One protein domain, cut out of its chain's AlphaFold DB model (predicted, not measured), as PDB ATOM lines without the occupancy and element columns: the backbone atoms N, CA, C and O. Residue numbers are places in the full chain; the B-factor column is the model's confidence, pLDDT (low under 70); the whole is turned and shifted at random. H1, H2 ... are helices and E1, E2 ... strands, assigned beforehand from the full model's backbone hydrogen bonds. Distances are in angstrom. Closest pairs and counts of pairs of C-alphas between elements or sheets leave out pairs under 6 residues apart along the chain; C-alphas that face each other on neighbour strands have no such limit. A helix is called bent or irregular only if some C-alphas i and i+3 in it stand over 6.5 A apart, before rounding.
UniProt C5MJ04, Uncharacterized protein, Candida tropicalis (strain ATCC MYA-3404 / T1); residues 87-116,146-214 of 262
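This is residues 87 to 116 and 146 to 214 of the 262 residues of an uncharacterized protein of Candida tropicalis (strain ATCC MYA-3404 / T1) (UniProt C5MJ04). One long, bent strand, E1, runs through the middle of a small, twisted sheet, with E4 paired along one side of its later part and the short strands E3 and E2 on its other side, E3 near its beginning and E2 near its end. H1 crosses over E1 and E3, H3 grazes the sheet near that same end of E1, H2 grazes it near the other end, and a loop of residues 155 to 168 and a tail of residues 199 to 214 have no named element. The printed part has 99 residues with three named helices and four named strands; along the chain H1 comes first, then E1, H2, E2, E3, H3 and E4. The sheet is branched, with E1 the antiparallel neighbour of E2, of E3 and of E4, and the class is mixed, helices and strands. It is compact, with a radius of gyration of the C-alphas of 14.4 A and spans of 39 by 33 by 21 A.

H1, residues 87 to 95, is on the sheet at a height over the sheet of 9.4 A, over E1, residues 103 to 114, and E3, residues 169 to 171. On the local plane its line stands at 69 degrees to E1, across the strands. Its closest C-alphas to E1 are those of Thr 90 and Cys 107, 6.0 A apart, and to E3 those of Leu 94 and Ala 170, 5.9 A apart. E1 bends by 70 degrees at residue 106. Beside its residues 103 to 108 lies E3, antiparallel, with N 104 and O 170 within hydrogen-bond range at 2.8 A. On the same side, beside residues 111 to 113, lies E2, residues 152 to 154, antiparallel, with N 112 and O 153 at 2.8 A. On the other side, beside residues 107 to 114, lies E4, residues 192 to 198, antiparallel, with N 111 and O 195 at 2.7 A and N 197 and O 109 at 3.0 A. H2, residues 146 to 151, only grazes the sheet, with residues 148 to 151; its closest C-alphas to E1 are those of Thr 151 and His 113, 6.1 A apart. H3, residues 172 to 181, only grazes it too, with residues 172 to 179; C-alphas 172 and 104 are its closest to E1, at 6.3 A. The three helices are apart from one another. In H1, H2 and H3 every O i to N i+4 pair is within hydrogen-bond range.

H1 begins at C-alpha 87 (28.037, 10.165, 3.628) and is 12.2 A long. E1 runs 30.3 A from C-alpha 103 (19.324, 2.415, -6.459). H3 is 14.3 A long, and E4 runs 20.1 A to C-alpha 198 (33.109, 5.414, -5.433).

The two C-alphas farthest apart are those of Asn 100 and Leu 147, at 41.1 A. Residues 117 to 145 are not printed, and C-alphas 116 and 146 are 17.7 A apart across the cut. E2 to E3 is a long link of 14 residues. Mean pLDDT of the printed part is 89.5, and residues 146 to 147 are under 70.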
ATOM      1  N   ASP A  87      29.416  10.342   3.176       86.50
ATOM      2  CA  ASP A  87      28.037  10.165   3.628       86.50
ATOM      3  C   ASP A  87      27.165  11.302   3.106       86.50
ATOM      4  O   ASP A  87      26.093  11.059   2.545       86.50
ATOM      5  N   LYS A  88      27.675  12.536   3.186       90.38
ATOM      6  CA  LYS A  88      27.013  13.701   2.602       90.38
ATOM      7  C   LYS A  88      26.824  13.544   1.092       90.38
ATOM      8  O   LYS A  88      25.707  13.683   0.606       90.38
ATOM      9  N   LEU A  89      27.885  13.200   0.356       89.38
ATOM     10  CA  LEU A  89      27.806  13.015  -1.100       89.38
ATOM     11  C   LEU A  89      26.811  11.922  -1.492       89.38
ATOM     12  O   LEU A  89      26.079  12.065  -2.468       89.38
ATOM     13  N   THR A  90      26.784  10.830  -0.729       89.44
ATOM     14  CA  THR A  90      25.861   9.718  -0.959       89.44
ATOM     15  C   THR A  90      24.418  10.154  -0.721       89.44
ATOM     16  O   THR A  90      23.547   9.846  -1.532       89.44
ATOM     17  N   HIS A  91      24.160  10.898   0.356       91.44
ATOM     18  CA  HIS A  91      22.827  11.409   0.659       91.44
ATOM     19  C   HIS A  91      22.342  12.409  -0.399       91.44
ATOM     20  O   HIS A  91      21.234  12.260  -0.908       91.44
ATOM     21  N   ASP A  92      23.192  13.360  -0.789       91.88
ATOM     22  CA  ASP A  92      22.884  14.362  -1.815       91.88
ATOM     23  C   ASP A  92      22.599  13.696  -3.179       91.88
ATOM     24  O   ASP A  92      21.653  14.058  -3.887       91.88
ATOM     25  N   ALA A  93      23.378  12.668  -3.535       91.56
ATOM     26  CA  ALA A  93      23.167  11.901  -4.759       91.56
ATOM     27  C   ALA A  93      21.839  11.129  -4.727       91.56
ATOM     28  O   ALA A  93      21.071  11.199  -5.686       91.56
ATOM     29  N   LEU A  94      21.537  10.438  -3.622       92.19
ATOM     30  CA  LEU A  94      20.284   9.698  -3.445       92.19
ATOM     31  C   LEU A  94      19.058  10.616  -3.418       92.19
ATOM     32  O   LEU A  94      18.024  10.245  -3.962       92.19
ATOM     33  N   ALA A  95      19.172  11.821  -2.854       91.56
ATOM     34  CA  ALA A  95      18.089  12.805  -2.839       91.56
ATOM     35  C   ALA A  95      17.685  13.272  -4.249       91.56
ATOM     36  O   ALA A  95      16.553  13.701  -4.462       91.56
ATOM     37  N   THR A  96      18.596  13.167  -5.221       90.12
ATOM     38  CA  THR A  96      18.333  13.516  -6.625       90.12
ATOM     39  C   THR A  96      17.673  12.366  -7.398       90.12
ATOM     40  O   THR A  96      17.132  12.585  -8.482       90.12
ATOM     41  N   VAL A  97      17.710  11.135  -6.875       92.00
ATOM     42  CA  VAL A  97      17.188   9.945  -7.560       92.00
ATOM     43  C   VAL A  97      15.657   9.882  -7.448       92.00
ATOM     44  O   VAL A  97      15.122   9.890  -6.338       92.00
ATOM     45  N   PRO A  98      14.928   9.760  -8.572       91.62
ATOM     46  CA  PRO A  98      13.489   9.504  -8.563       91.62
ATOM     47  C   PRO A  98      13.104   8.208  -7.828       91.62
ATOM     48  O   PRO A  98      13.783   7.193  -7.932       91.62
ATOM     49  N   LEU A  99      11.956   8.205  -7.143       89.56
ATOM     50  CA  LEU A  99      11.466   7.059  -6.350       89.56
ATOM     51  C   LEU A  99      11.242   5.768  -7.158       89.56
ATOM     52  O   LEU A  99      11.245   4.679  -6.595       89.56
ATOM     53  N   ASN A 100      11.004   5.885  -8.463       93.00
ATOM     54  CA  ASN A 100      10.784   4.760  -9.370       93.00
ATOM     55  C   ASN A 100      12.085   4.184  -9.957       93.00
ATOM     56  O   ASN A 100      12.012   3.247 -10.750       93.00
ATOM     57  N   HIS A 101      13.245   4.750  -9.619       93.56
ATOM     58  CA  HIS A 101      14.544   4.294 -10.106       93.56
ATOM     59  C   HIS A 101      15.179   3.276  -9.156       93.56
ATOM     60  O   HIS A 101      15.007   3.322  -7.936       93.56
ATOM     61  N   HIS A 102      15.963   2.365  -9.724       93.75
ATOM     62  CA  HIS A 102      16.643   1.324  -8.964       93.75
ATOM     63  C   HIS A 102      17.961   1.863  -8.419       93.75
ATOM     64  O   HIS A 102      18.869   2.196  -9.182       93.75
ATOM     65  N   THR A 103      18.099   1.927  -7.098       95.06
ATOM     66  CA  THR A 103      19.324   2.415  -6.459       95.06
ATOM     67  C   THR A 103      20.467   1.407  -6.578       95.06
ATOM     68  O   THR A 103      20.281   0.190  -6.539       95.06
ATOM     69  N   LEU A 104      21.684   1.921  -6.748       93.38
ATOM     70  CA  LEU A 104      22.906   1.125  -6.741       93.38
ATOM     71  C   LEU A 104      23.413   0.933  -5.302       93.38
ATOM     72  O   LEU A 104      23.186   1.793  -4.451       93.38
ATOM     73  N   PRO A 105      24.180  -0.140  -5.022       91.94
ATOM     74  CA  PRO A 105      24.756  -0.364  -3.691       91.94
ATOM     75  C   PRO A 105      25.719   0.740  -3.230       91.94
ATOM     76  O   PRO A 105      25.936   0.921  -2.035       91.94
ATOM     77  N   TYR A 106      26.336   1.444  -4.180       92.69
ATOM     78  CA  TYR A 106      27.251   2.554  -3.935       92.69
ATOM     79  C   TYR A 106      26.983   3.672  -4.937       92.69
ATOM     80  O   TYR A 106      26.570   3.406  -6.066       92.69
ATOM     81  N   CYS A 107      27.292   4.904  -4.537       94.38
ATOM     82  CA  CYS A 107      27.373   6.029  -5.459       94.38
ATOM     83  C   CYS A 107      28.720   6.013  -6.185       94.38
ATOM     84  O   CYS A 107      29.762   5.765  -5.568       94.38
ATOM     85  N   TRP A 108      28.703   6.296  -7.482       95.44
ATOM     86  CA  TRP A 108      29.882   6.228  -8.340       95.44
ATOM     87  C   TRP A 108      30.166   7.564  -9.018       95.44
ATOM     88  O   TRP A 108      29.251   8.266  -9.438       95.44
ATOM     89  N   THR A 109      31.447   7.868  -9.182       95.38
ATOM     90  CA  THR A 109      31.958   9.003  -9.949       95.38
ATOM     91  C   THR A 109      32.775   8.482 -11.125       95.38
ATOM     92  O   THR A 109      33.618   7.593 -10.966       95.38
ATOM     93  N   ILE A 110      32.543   9.053 -12.308       95.12
ATOM     94  CA  ILE A 110      33.329   8.768 -13.510       95.12
ATOM     95  C   ILE A 110      34.303   9.921 -13.737       95.12
ATOM     96  O   ILE A 110      33.908  11.076 -13.828       95.12
ATOM     97  N   TRP A 111      35.576   9.589 -13.885       94.38
ATOM     98  CA  TRP A 111      36.668  10.501 -14.180       94.38
ATOM     99  C   TRP A 111      37.201  10.244 -15.585       94.38
ATOM    100  O   TRP A 111      37.202   9.111 -16.081       94.38
ATOM    101  N   TYR A 112      37.713  11.297 -16.206       92.94
ATOM    102  CA  TYR A 112      38.342  11.263 -17.513       92.94
ATOM    103  C   TYR A 112      39.736  11.867 -17.456       92.94
ATOM    104  O   TYR A 112      39.921  13.012 -17.039       92.94
ATOM    105  N   HIS A 113      40.706  11.110 -17.952       90.62
ATOM    106  CA  HIS A 113      42.070  11.563 -18.144       90.62
ATOM    107  C   HIS A 113      42.488  11.328 -19.597       90.62
ATOM    108  O   HIS A 113      42.191  10.294 -20.198       90.62
ATOM    109  N   SER A 114      43.198  12.288 -20.184       87.88
ATOM    110  CA  SER A 114      43.758  12.147 -21.526       87.88
ATOM    111  C   SER A 114      45.200  12.612 -21.544       87.88
ATOM    112  O   SER A 114      45.497  13.759 -21.220       87.88
ATOM    113  N   ARG A 115      46.092  11.726 -21.993       79.44
ATOM    114  CA  ARG A 115      47.509  12.036 -22.234       79.44
ATOM    115  C   ARG A 115      47.776  12.617 -23.621       79.44
ATOM    116  O   ARG A 115      48.932  12.849 -23.972       79.44
ATOM    117  N   ALA A 116      46.741  12.810 -24.440       72.56
ATOM    118  CA  ALA A 116      46.911  13.441 -25.739       72.56
ATOM    119  C   ALA A 116      47.359  14.897 -25.538       72.56
ATOM    120  O   ALA A 116      46.738  15.642 -24.778       72.56
ATOM    121  N   ASP A 146      50.223  16.511  -8.278       57.41
ATOM    122  CA  ASP A 146      49.372  17.624  -8.667       57.41
ATOM    123  C   ASP A 146      49.054  17.601 -10.174       57.41
ATOM    124  O   ASP A 146      47.909  17.763 -10.579       57.41
ATOM    125  N   LEU A 147      50.020  17.226 -11.023       64.31
ATOM    126  CA  LEU A 147      49.817  17.207 -12.477       64.31
ATOM    127  C   LEU A 147      48.762  16.180 -12.938       64.31
ATOM    128  O   LEU A 147      48.007  16.436 -13.880       64.31
ATOM    129  N   TYR A 148      48.701  15.004 -12.303       72.94
ATOM    130  CA  TYR A 148      47.711  13.988 -12.675       72.94
ATOM    131  C   TYR A 148      46.302  14.410 -12.258       72.94
ATOM    132  O   TYR A 148      45.375  14.283 -13.053       72.94
ATOM    133  N   LEU A 149      46.146  14.969 -11.055       72.94
ATOM    134  CA  LEU A 149      44.863  15.502 -10.590       72.94
ATOM    135  C   LEU A 149      44.408  16.702 -11.427       72.94
ATOM    136  O   LEU A 149      43.247  16.761 -11.808       72.94
ATOM    137  N   GLN A 150      45.322  17.593 -11.816       70.06
ATOM    138  CA  GLN A 150      45.015  18.737 -12.687       70.06
ATOM    139  C   GLN A 150      44.509  18.328 -14.076       70.06
ATOM    140  O   GLN A 150      43.765  19.063 -14.722       70.06
ATOM    141  N   THR A 151      44.930  17.162 -14.571       79.25
ATOM    142  CA  THR A 151      44.563  16.669 -15.908       79.25
ATOM    143  C   THR A 151      43.456  15.618 -15.882       79.25
ATOM    144  O   THR A 151      42.990  15.192 -16.943       79.25
ATOM    145  N   THR A 152      43.021  15.201 -14.693       88.44
ATOM    146  CA  THR A 152      41.970  14.202 -14.489       88.44
ATOM    147  C   THR A 152      40.709  14.904 -14.020       88.44
ATOM    148  O   THR A 152      40.651  15.434 -12.919       88.44
ATOM    149  N   ASN A 153      39.692  14.913 -14.874       90.56
ATOM    150  CA  ASN A 153      38.478  15.685 -14.643       90.56
ATOM    151  C   ASN A 153      37.326  14.757 -14.276       90.56
ATOM    152  O   ASN A 153      37.131  13.727 -14.926       90.56
ATOM    153  N   GLU A 154      36.547  15.139 -13.270       92.31
ATOM    154  CA  GLU A 154      35.262  14.504 -12.993       92.31
ATOM    155  C   GLU A 154      34.294  14.795 -14.144       92.31
ATOM    156  O   GLU A 154      34.155  15.932 -14.606       92.31
ATOM    157  N   LEU A 155      33.656  13.743 -14.650       93.75
ATOM    158  CA  LEU A 155      32.634  13.861 -15.672       93.75
ATOM    159  C   LEU A 155      31.283  14.112 -15.032       93.75
ATOM    160  O   LEU A 155      30.937  13.561 -13.992       93.75
ATOM    161  N   SER A 156      30.485  14.892 -15.740       94.12
ATOM    162  CA  SER A 156      29.103  15.136 -15.388       94.12
ATOM    163  C   SER A 156      28.205  14.876 -16.579       94.12
ATOM    164  O   SER A 156      28.553  15.245 -17.703       94.12
ATOM    165  N   PHE A 157      27.038  14.314 -16.315       94.38
ATOM    166  CA  PHE A 157      26.085  13.895 -17.328       94.38
ATOM    167  C   PHE A 157      24.782  14.666 -17.189       94.38
ATOM    168  O   PHE A 157      24.490  15.240 -16.142       94.38
ATOM    169  N   TRP A 158      24.002  14.690 -18.257       93.81
ATOM    170  CA  TRP A 158      22.654  15.235 -18.234       93.81
ATOM    171  C   TRP A 158      21.648  14.104 -18.025       93.81
ATOM    172  O   TRP A 158      21.720  13.093 -18.724       93.81
ATOM    173  N   ASP A 159      20.722  14.275 -17.083       90.31
ATOM    174  CA  ASP A 159      19.596  13.364 -16.904       90.31
ATOM    175  C   ASP A 159      18.409  13.813 -17.773       90.31
ATOM    176  O   ASP A 159      17.817  14.859 -17.489       90.31
ATOM    177  N   PRO A 160      18.016  13.058 -18.814       86.50
ATOM    178  CA  PRO A 160      16.850  13.406 -19.617       86.50
ATOM    179  C   PRO A 160      15.525  13.258 -18.854       86.50
ATOM    180  O   PRO A 160      14.549  13.900 -19.232       86.50
ATOM    181  N   THR A 161      15.469  12.432 -17.806       86.19
ATOM    182  CA  THR A 161      14.243  12.168 -17.041       86.19
ATOM    183  C   THR A 161      14.007  13.246 -15.994       86.19
ATOM    184  O   THR A 161      12.897  13.759 -15.871       86.19
ATOM    185  N   THR A 162      15.049  13.605 -15.243       85.94
ATOM    186  CA  THR A 162      14.939  14.592 -14.157       85.94
ATOM    187  C   THR A 162      15.272  16.016 -14.619       85.94
ATOM    188  O   THR A 162      14.930  16.973 -13.934       85.94
ATOM    189  N   GLY A 163      15.932  16.187 -15.771       88.88
ATOM    190  CA  GLY A 163      16.392  17.498 -16.241       88.88
ATOM    191  C   GLY A 163      17.516  18.090 -15.382       88.88
ATOM    192  O   GLY A 163      17.729  19.300 -15.375       88.88
ATOM    193  N   ASN A 164      18.214  17.244 -14.625       88.50
ATOM    194  CA  ASN A 164      19.265  17.641 -13.699       88.50
ATOM    195  C   ASN A 164      20.630  17.153 -14.181       88.50
ATOM    196  O   ASN A 164      20.760  16.166 -14.906       88.50
ATOM    197  N   LYS A 165      21.681  17.843 -13.738       93.25
ATOM    198  CA  LYS A 165      23.064  17.434 -13.975       93.25
ATOM    199  C   LYS A 165      23.470  16.354 -12.966       93.25
ATOM    200  O   LYS A 165      23.449  16.596 -11.764       93.25
ATOM    201  N   ILE A 166      23.897  15.195 -13.456       93.69
ATOM    202  CA  ILE A 166      24.396  14.067 -12.664       93.69
ATOM    203  C   ILE A 166      25.912  14.211 -12.516       93.69
ATOM    204  O   ILE A 166      26.635  14.161 -13.511       93.69
ATOM    205  N   GLN A 167      26.399  14.376 -11.287       93.25
ATOM    206  CA  GLN A 167      27.834  14.275 -10.961       93.25
ATOM    207  C   GLN A 167      28.149  12.907 -10.346       93.25
ATOM    208  O   GLN A 167      29.075  12.218 -10.767       93.25
ATOM    209  N   HIS A 168      27.298  12.466  -9.419       95.25
ATOM    210  CA  HIS A 168      27.397  11.165  -8.770       95.25
ATOM    211  C   HIS A 168      26.235  10.276  -9.201       95.25
ATOM    212  O   HIS A 168      25.073  10.675  -9.156       95.25
ATOM    213  N   ILE A 169      26.561   9.063  -9.634       95.56
ATOM    214  CA  ILE A 169      25.606   8.081 -10.138       95.56
ATOM    215  C   ILE A 169      25.149   7.218  -8.966       95.56
ATOM    216  O   ILE A 169      25.952   6.467  -8.413       95.56
ATOM    217  N   ALA A 170      23.868   7.309  -8.614       95.69
ATOM    218  CA  ALA A 170      23.277   6.585  -7.489       95.69
ATOM    219  C   ALA A 170      22.195   5.574  -7.910       95.69
ATOM    220  O   ALA A 170      21.791   4.741  -7.099       95.69
ATOM    221  N   SER A 171      21.751   5.600  -9.170       95.38
ATOM    222  CA  SER A 171      20.754   4.666  -9.716       95.38
ATOM    223  C   SER A 171      21.202   3.982 -11.006       95.38
ATOM    224  O   SER A 171      22.123   4.432 -11.696       95.38
ATOM    225  N   LEU A 172      20.540   2.873 -11.334       94.88
ATOM    226  CA  LEU A 172      20.782   2.087 -12.540       94.88
ATOM    227  C   LEU A 172      20.416   2.865 -13.810       94.88
ATOM    228  O   LEU A 172      21.117   2.784 -14.815       94.88
ATOM    229  N   GLU A 173      19.343   3.643 -13.769       94.56
ATOM    230  CA  GLU A 173      18.865   4.467 -14.875       94.56
ATOM    231  C   GLU A 173      19.850   5.604 -15.171       94.56
ATOM    232  O   GLU A 173      20.238   5.803 -16.325       94.56
ATOM    233  N   GLN A 174      20.345   6.279 -14.125       94.88
ATOM    234  CA  GLN A 174      21.432   7.252 -14.257       94.88
ATOM    235  C   GLN A 174      22.686   6.589 -14.831       94.88
ATOM    236  O   GLN A 174      23.291   7.135 -15.749       94.88
ATOM    237  N   LEU A 175      23.044   5.389 -14.359       94.44
ATOM    238  CA  LEU A 175      24.194   4.650 -14.877       94.44
ATOM    239  C   LEU A 175      24.068   4.380 -16.383       94.44
ATOM    240  O   LEU A 175      25.007   4.644 -17.135       94.44
ATOM    241  N   TRP A 176      22.919   3.872 -16.833       93.69
ATOM    242  CA  TRP A 176      22.679   3.594 -18.249       93.69
ATOM    243  C   TRP A 176      22.683   4.859 -19.102       93.69
ATOM    244  O   TRP A 176      23.281   4.853 -20.181       93.69
ATOM    245  N   SER A 177      22.073   5.942 -18.619       93.50
ATOM    246  CA  SER A 177      22.095   7.242 -19.294       93.50
ATOM    247  C   SER A 177      23.530   7.767 -19.438       93.50
ATOM    248  O   SER A 177      23.987   8.054 -20.550       93.50
ATOM    249  N   SER A 178      24.300   7.777 -18.344       93.69
ATOM    250  CA  SER A 178      25.701   8.207 -18.340       93.69
ATOM    251  C   SER A 178      26.554   7.370 -19.294       93.69
ATOM    252  O   SER A 178      27.218   7.930 -20.163       93.69
ATOM    253  N   LEU A 179      26.495   6.036 -19.217       91.62
ATOM    254  CA  LEU A 179      27.273   5.152 -20.097       91.62
ATOM    255  C   LEU A 179      26.892   5.280 -21.577       91.62
ATOM    256  O   LEU A 179      27.747   5.091 -22.441       91.62
ATOM    257  N   SER A 180      25.636   5.613 -21.878       91.56
ATOM    258  CA  SER A 180      25.172   5.817 -23.255       91.56
ATOM    259  C   SER A 180      25.678   7.131 -23.853       91.56
ATOM    260  O   SER A 180      25.895   7.202 -25.061       91.56
ATOM    261  N   SER A 181      25.900   8.152 -23.020       90.88
ATOM    262  CA  SER A 181      26.447   9.446 -23.452       90.88
ATOM    263  C   SER A 181      27.960   9.422 -23.712       90.88
ATOM    264  O   SER A 181      28.488  10.258 -24.448       90.88
ATOM    265  N   ILE A 182      28.675   8.462 -23.120       91.31
ATOM    266  CA  ILE A 182      30.126   8.336 -23.254       91.31
ATOM    267  C   ILE A 182      30.478   7.661 -24.586       91.31
ATOM    268  O   ILE A 182      29.847   6.694 -25.018       91.31
ATOM    269  N   LYS A 183      31.554   8.135 -25.227       89.50
ATOM    270  CA  LYS A 183      32.103   7.502 -26.433       89.50
ATOM    271  C   LYS A 183      32.490   6.046 -26.149       89.50
ATOM    272  O   LYS A 183      33.145   5.753 -25.149       89.50
ATOM    273  N   LYS A 184      32.148   5.137 -27.066       88.94
ATOM    274  CA  LYS A 184      32.506   3.717 -26.954       88.94
ATOM    275  C   LYS A 184      34.007   3.543 -26.751       88.94
ATOM    276  O   LYS A 184      34.811   4.201 -27.413       88.94
ATOM    277  N   THR A 185      34.393   2.626 -25.859       86.38
ATOM    278  CA  THR A 185      35.804   2.515 -25.456       86.38
ATOM    279  C   THR A 185      36.730   2.122 -26.606       86.38
ATOM    280  O   THR A 185      37.888   2.538 -26.640       86.38
ATOM    281  N   PHE A 186      36.215   1.385 -27.597       86.56
ATOM    282  CA  PHE A 186      36.981   1.024 -28.785       86.56
ATOM    283  C   PHE A 186      37.242   2.205 -29.729       86.56
ATOM    284  O   PHE A 186      38.207   2.115 -30.480       86.56
ATOM    285  N   ASP A 187      36.495   3.310 -29.644       88.00
ATOM    286  CA  ASP A 187      36.675   4.506 -30.483       88.00
ATOM    287  C   ASP A 187      37.489   5.615 -29.799       88.00
ATOM    288  O   ASP A 187      37.669   6.704 -30.354       88.00
ATOM    289  N   LEU A 188      37.971   5.385 -28.578       87.31
ATOM    290  CA  LEU A 188      38.760   6.374 -27.849       87.31
ATOM    291  C   LEU A 188      40.141   6.578 -28.476       87.31
ATOM    292  O   LEU A 188      40.749   5.668 -29.056       87.31
ATOM    293  N   ASN A 189      40.652   7.795 -28.305       87.31
ATOM    294  CA  ASN A 189      42.007   8.153 -28.680       87.31
ATOM    295  C   ASN A 189      43.023   7.401 -27.806       87.31
ATOM    296  O   ASN A 189      42.786   7.064 -26.643       87.31
ATOM    297  N   ILE A 190      44.195   7.128 -28.376       84.38
ATOM    298  CA  ILE A 190      45.279   6.475 -27.642       84.38
ATOM    299  C   ILE A 190      45.748   7.410 -26.524       84.38
ATOM    300  O   ILE A 190      46.045   8.576 -26.763       84.38
ATOM    301  N   GLY A 191      45.846   6.874 -25.306       85.81
ATOM    302  CA  GLY A 191      46.233   7.649 -24.127       85.81
ATOM    303  C   GLY A 191      45.057   8.219 -23.333       85.81
ATOM    304  O   GLY A 191      45.309   8.878 -22.329       85.81
ATOM    305  N   THR A 192      43.817   7.942 -23.742       89.50
ATOM    306  CA  THR A 192      42.608   8.199 -22.951       89.50
ATOM    307  C   THR A 192      42.400   7.130 -21.875       89.50
ATOM    308  O   THR A 192      42.588   5.938 -22.128       89.50
ATOM    309  N   GLU A 193      41.981   7.557 -20.687       90.88
ATOM    310  CA  GLU A 193      41.656   6.720 -19.535       90.88
ATOM    311  C   GLU A 193      40.308   7.160 -18.945       90.88
ATOM    312  O   GLU A 193      40.115   8.333 -18.625       90.88
ATOM    313  N   PHE A 194      39.383   6.210 -18.789       92.69
ATOM    314  CA  PHE A 194      38.218   6.374 -17.921       92.69
ATOM    315  C   PHE A 194      38.511   5.705 -16.589       92.69
ATOM    316  O   PHE A 194      38.924   4.543 -16.560       92.69
ATOM    317  N   LEU A 195      38.279   6.427 -15.498       93.06
ATOM    318  CA  LEU A 195      38.440   5.898 -14.153       93.06
ATOM    319  C   LEU A 195      37.116   6.004 -13.418       93.06
ATOM    320  O   LEU A 195      36.466   7.038 -13.465       93.06
ATOM    321  N   ILE A 196      36.690   4.930 -12.767       94.25
ATOM    322  CA  ILE A 196      35.385   4.878 -12.112       94.25
ATOM    323  C   ILE A 196      35.632   4.499 -10.665       94.25
ATOM    324  O   ILE A 196      36.166   3.428 -10.378       94.25
ATOM    325  N   PHE A 197      35.295   5.417  -9.773       94.25
ATOM    326  CA  PHE A 197      35.552   5.324  -8.344       94.25
ATOM    327  C   PHE A 197      34.249   5.511  -7.579       94.25
ATOM    328  O   PHE A 197      33.278   6.049  -8.107       94.25
ATOM    329  N   LYS A 198      34.211   5.052  -6.327       93.31
ATOM    330  CA  LYS A 198      33.109   5.414  -5.433       93.31
ATOM    331  C   LYS A 198      33.127   6.927  -5.200       93.31
ATOM    332  O   LYS A 198      34.201   7.531  -5.201       93.31
ATOM    333  N   ALA A 199      31.955   7.521  -4.998       93.12
ATOM    334  CA  ALA A 199      31.836   8.945  -4.706       93.12
ATOM    335  C   ALA A 199      32.717   9.328  -3.501       93.12
ATOM    336  O   ALA A 199      32.772   8.607  -2.502       93.12
ATOM    337  N   GLY A 200      33.447  10.439  -3.624       89.38
ATOM    338  CA  GLY A 200      34.379  10.922  -2.599       89.38
ATOM    339  C   GLY A 200      35.753  10.238  -2.567       89.38
ATOM    340  O   GLY A 200      36.584  10.630  -1.751       89.38
ATOM    341  N   VAL A 201      36.023   9.257  -3.439       90.75
ATOM    342  CA  VAL A 201      37.350   8.630  -3.573       90.75
ATOM    343  C   VAL A 201      38.097   9.236  -4.753       90.75
ATOM    344  O   VAL A 201      37.640   9.152  -5.896       90.75
ATOM    345  N   ASN A 202      39.274   9.808  -4.496       89.38
ATOM    346  CA  ASN A 202      40.080  10.409  -5.554       89.38
ATOM    347  C   ASN A 202      40.829   9.333  -6.355       89.38
ATOM    348  O   ASN A 202      41.300   8.352  -5.773       89.38
ATOM    349  N   PRO A 203      41.021   9.512  -7.675       90.94
ATOM    350  CA  PRO A 203      41.683   8.540  -8.545       90.94
ATOM    351  C   PRO A 203      43.220   8.566  -8.416       90.94
ATOM    352  O   PRO A 203      43.940   8.504  -9.411       90.94
ATOM    353  N   VAL A 204      43.742   8.668  -7.192       87.94
ATOM    354  CA  VAL A 204      45.178   8.747  -6.882       87.94
ATOM    355  C   VAL A 204      45.567   7.778  -5.775       87.94
ATOM    356  O   VAL A 204      44.745   7.421  -4.930       87.94
ATOM    357  N   TRP A 205      46.820   7.320  -5.777       86.44
ATOM    358  CA  TRP A 205      47.292   6.330  -4.801       86.44
ATOM    359  C   TRP A 205      47.491   6.939  -3.407       86.44
ATOM    360  O   TRP A 205      47.465   6.217  -2.416       86.44
ATOM    361  N   GLU A 206      47.657   8.258  -3.327       85.50
ATOM    362  CA  GLU A 206      47.773   9.026  -2.089       85.50
ATOM    363  C   GLU A 206      46.443   9.148  -1.333       85.50
ATOM    364  O   GLU A 206      46.451   9.480  -0.146       85.50
ATOM    365  N   ASP A 207      45.308   8.880  -1.990       86.25
ATOM    366  CA  ASP A 207      44.011   8.866  -1.320       86.25
ATOM    367  C   ASP A 207      44.034   7.826  -0.182       86.25
ATOM    368  O   ASP A 207      44.462   6.684  -0.407       86.25
ATOM    369  N   PRO A 208      43.583   8.167   1.042       86.88
ATOM    370  CA  PRO A 208      43.621   7.250   2.177       86.88
ATOM    371  C   PRO A 208      42.988   5.884   1.890       86.88
ATOM    372  O   PRO A 208      43.495   4.874   2.385       86.88
ATOM    373  N   ILE A 209      41.927   5.841   1.074       88.25
ATOM    374  CA  ILE A 209      41.213   4.609   0.712       88.25
ATOM    375  C   ILE A 209      42.046   3.748  -0.248       88.25
ATOM    376  O   ILE A 209      42.041   2.523  -0.135       88.25
ATOM    377  N   ASN A 210      42.821   4.369  -1.139       90.06
ATOM    378  CA  ASN A 210      43.642   3.668  -2.130       90.06
ATOM    379  C   ASN A 210      45.037   3.293  -1.601       90.06
ATOM    380  O   ASN A 210      45.629   2.317  -2.064       90.06
ATOM    381  N   SER A 211      45.551   4.035  -0.615       88.81
ATOM    382  CA  SER A 211      46.946   3.979  -0.141       88.81
ATOM    383  C   SER A 211      47.439   2.611   0.341       88.81
ATOM    384  O   SER A 211      48.635   2.328   0.292       88.81
ATOM    385  N   LYS A 212      46.529   1.746   0.800       86.62
ATOM    386  CA  LYS A 212      46.838   0.398   1.311       86.62
ATOM    387  C   LYS A 212      46.486  -0.719   0.324       86.62
ATOM    388  O   LYS A 212      46.594  -1.892   0.671       86.62
ATOM    389  N   GLY A 213      46.002  -0.361  -0.863       89.81
ATOM    390  CA  GLY A 213      45.491  -1.298  -1.855       89.81
ATOM    391  C   GLY A 213      46.515  -1.704  -2.914       89.81
ATOM    392  O   GLY A 213      47.727  -1.565  -2.765       89.81
ATOM    393  N   GLY A 214      45.986  -2.204  -4.027       89.81
ATOM    394  CA  GLY A 214      46.729  -2.544  -5.235       89.81
ATOM    395  C   GLY A 214      45.814  -2.477  -6.455       89.81
ATOM    396  O   GLY A 214      44.622  -2.194  -6.333       89.81
TER     397      GLY A 214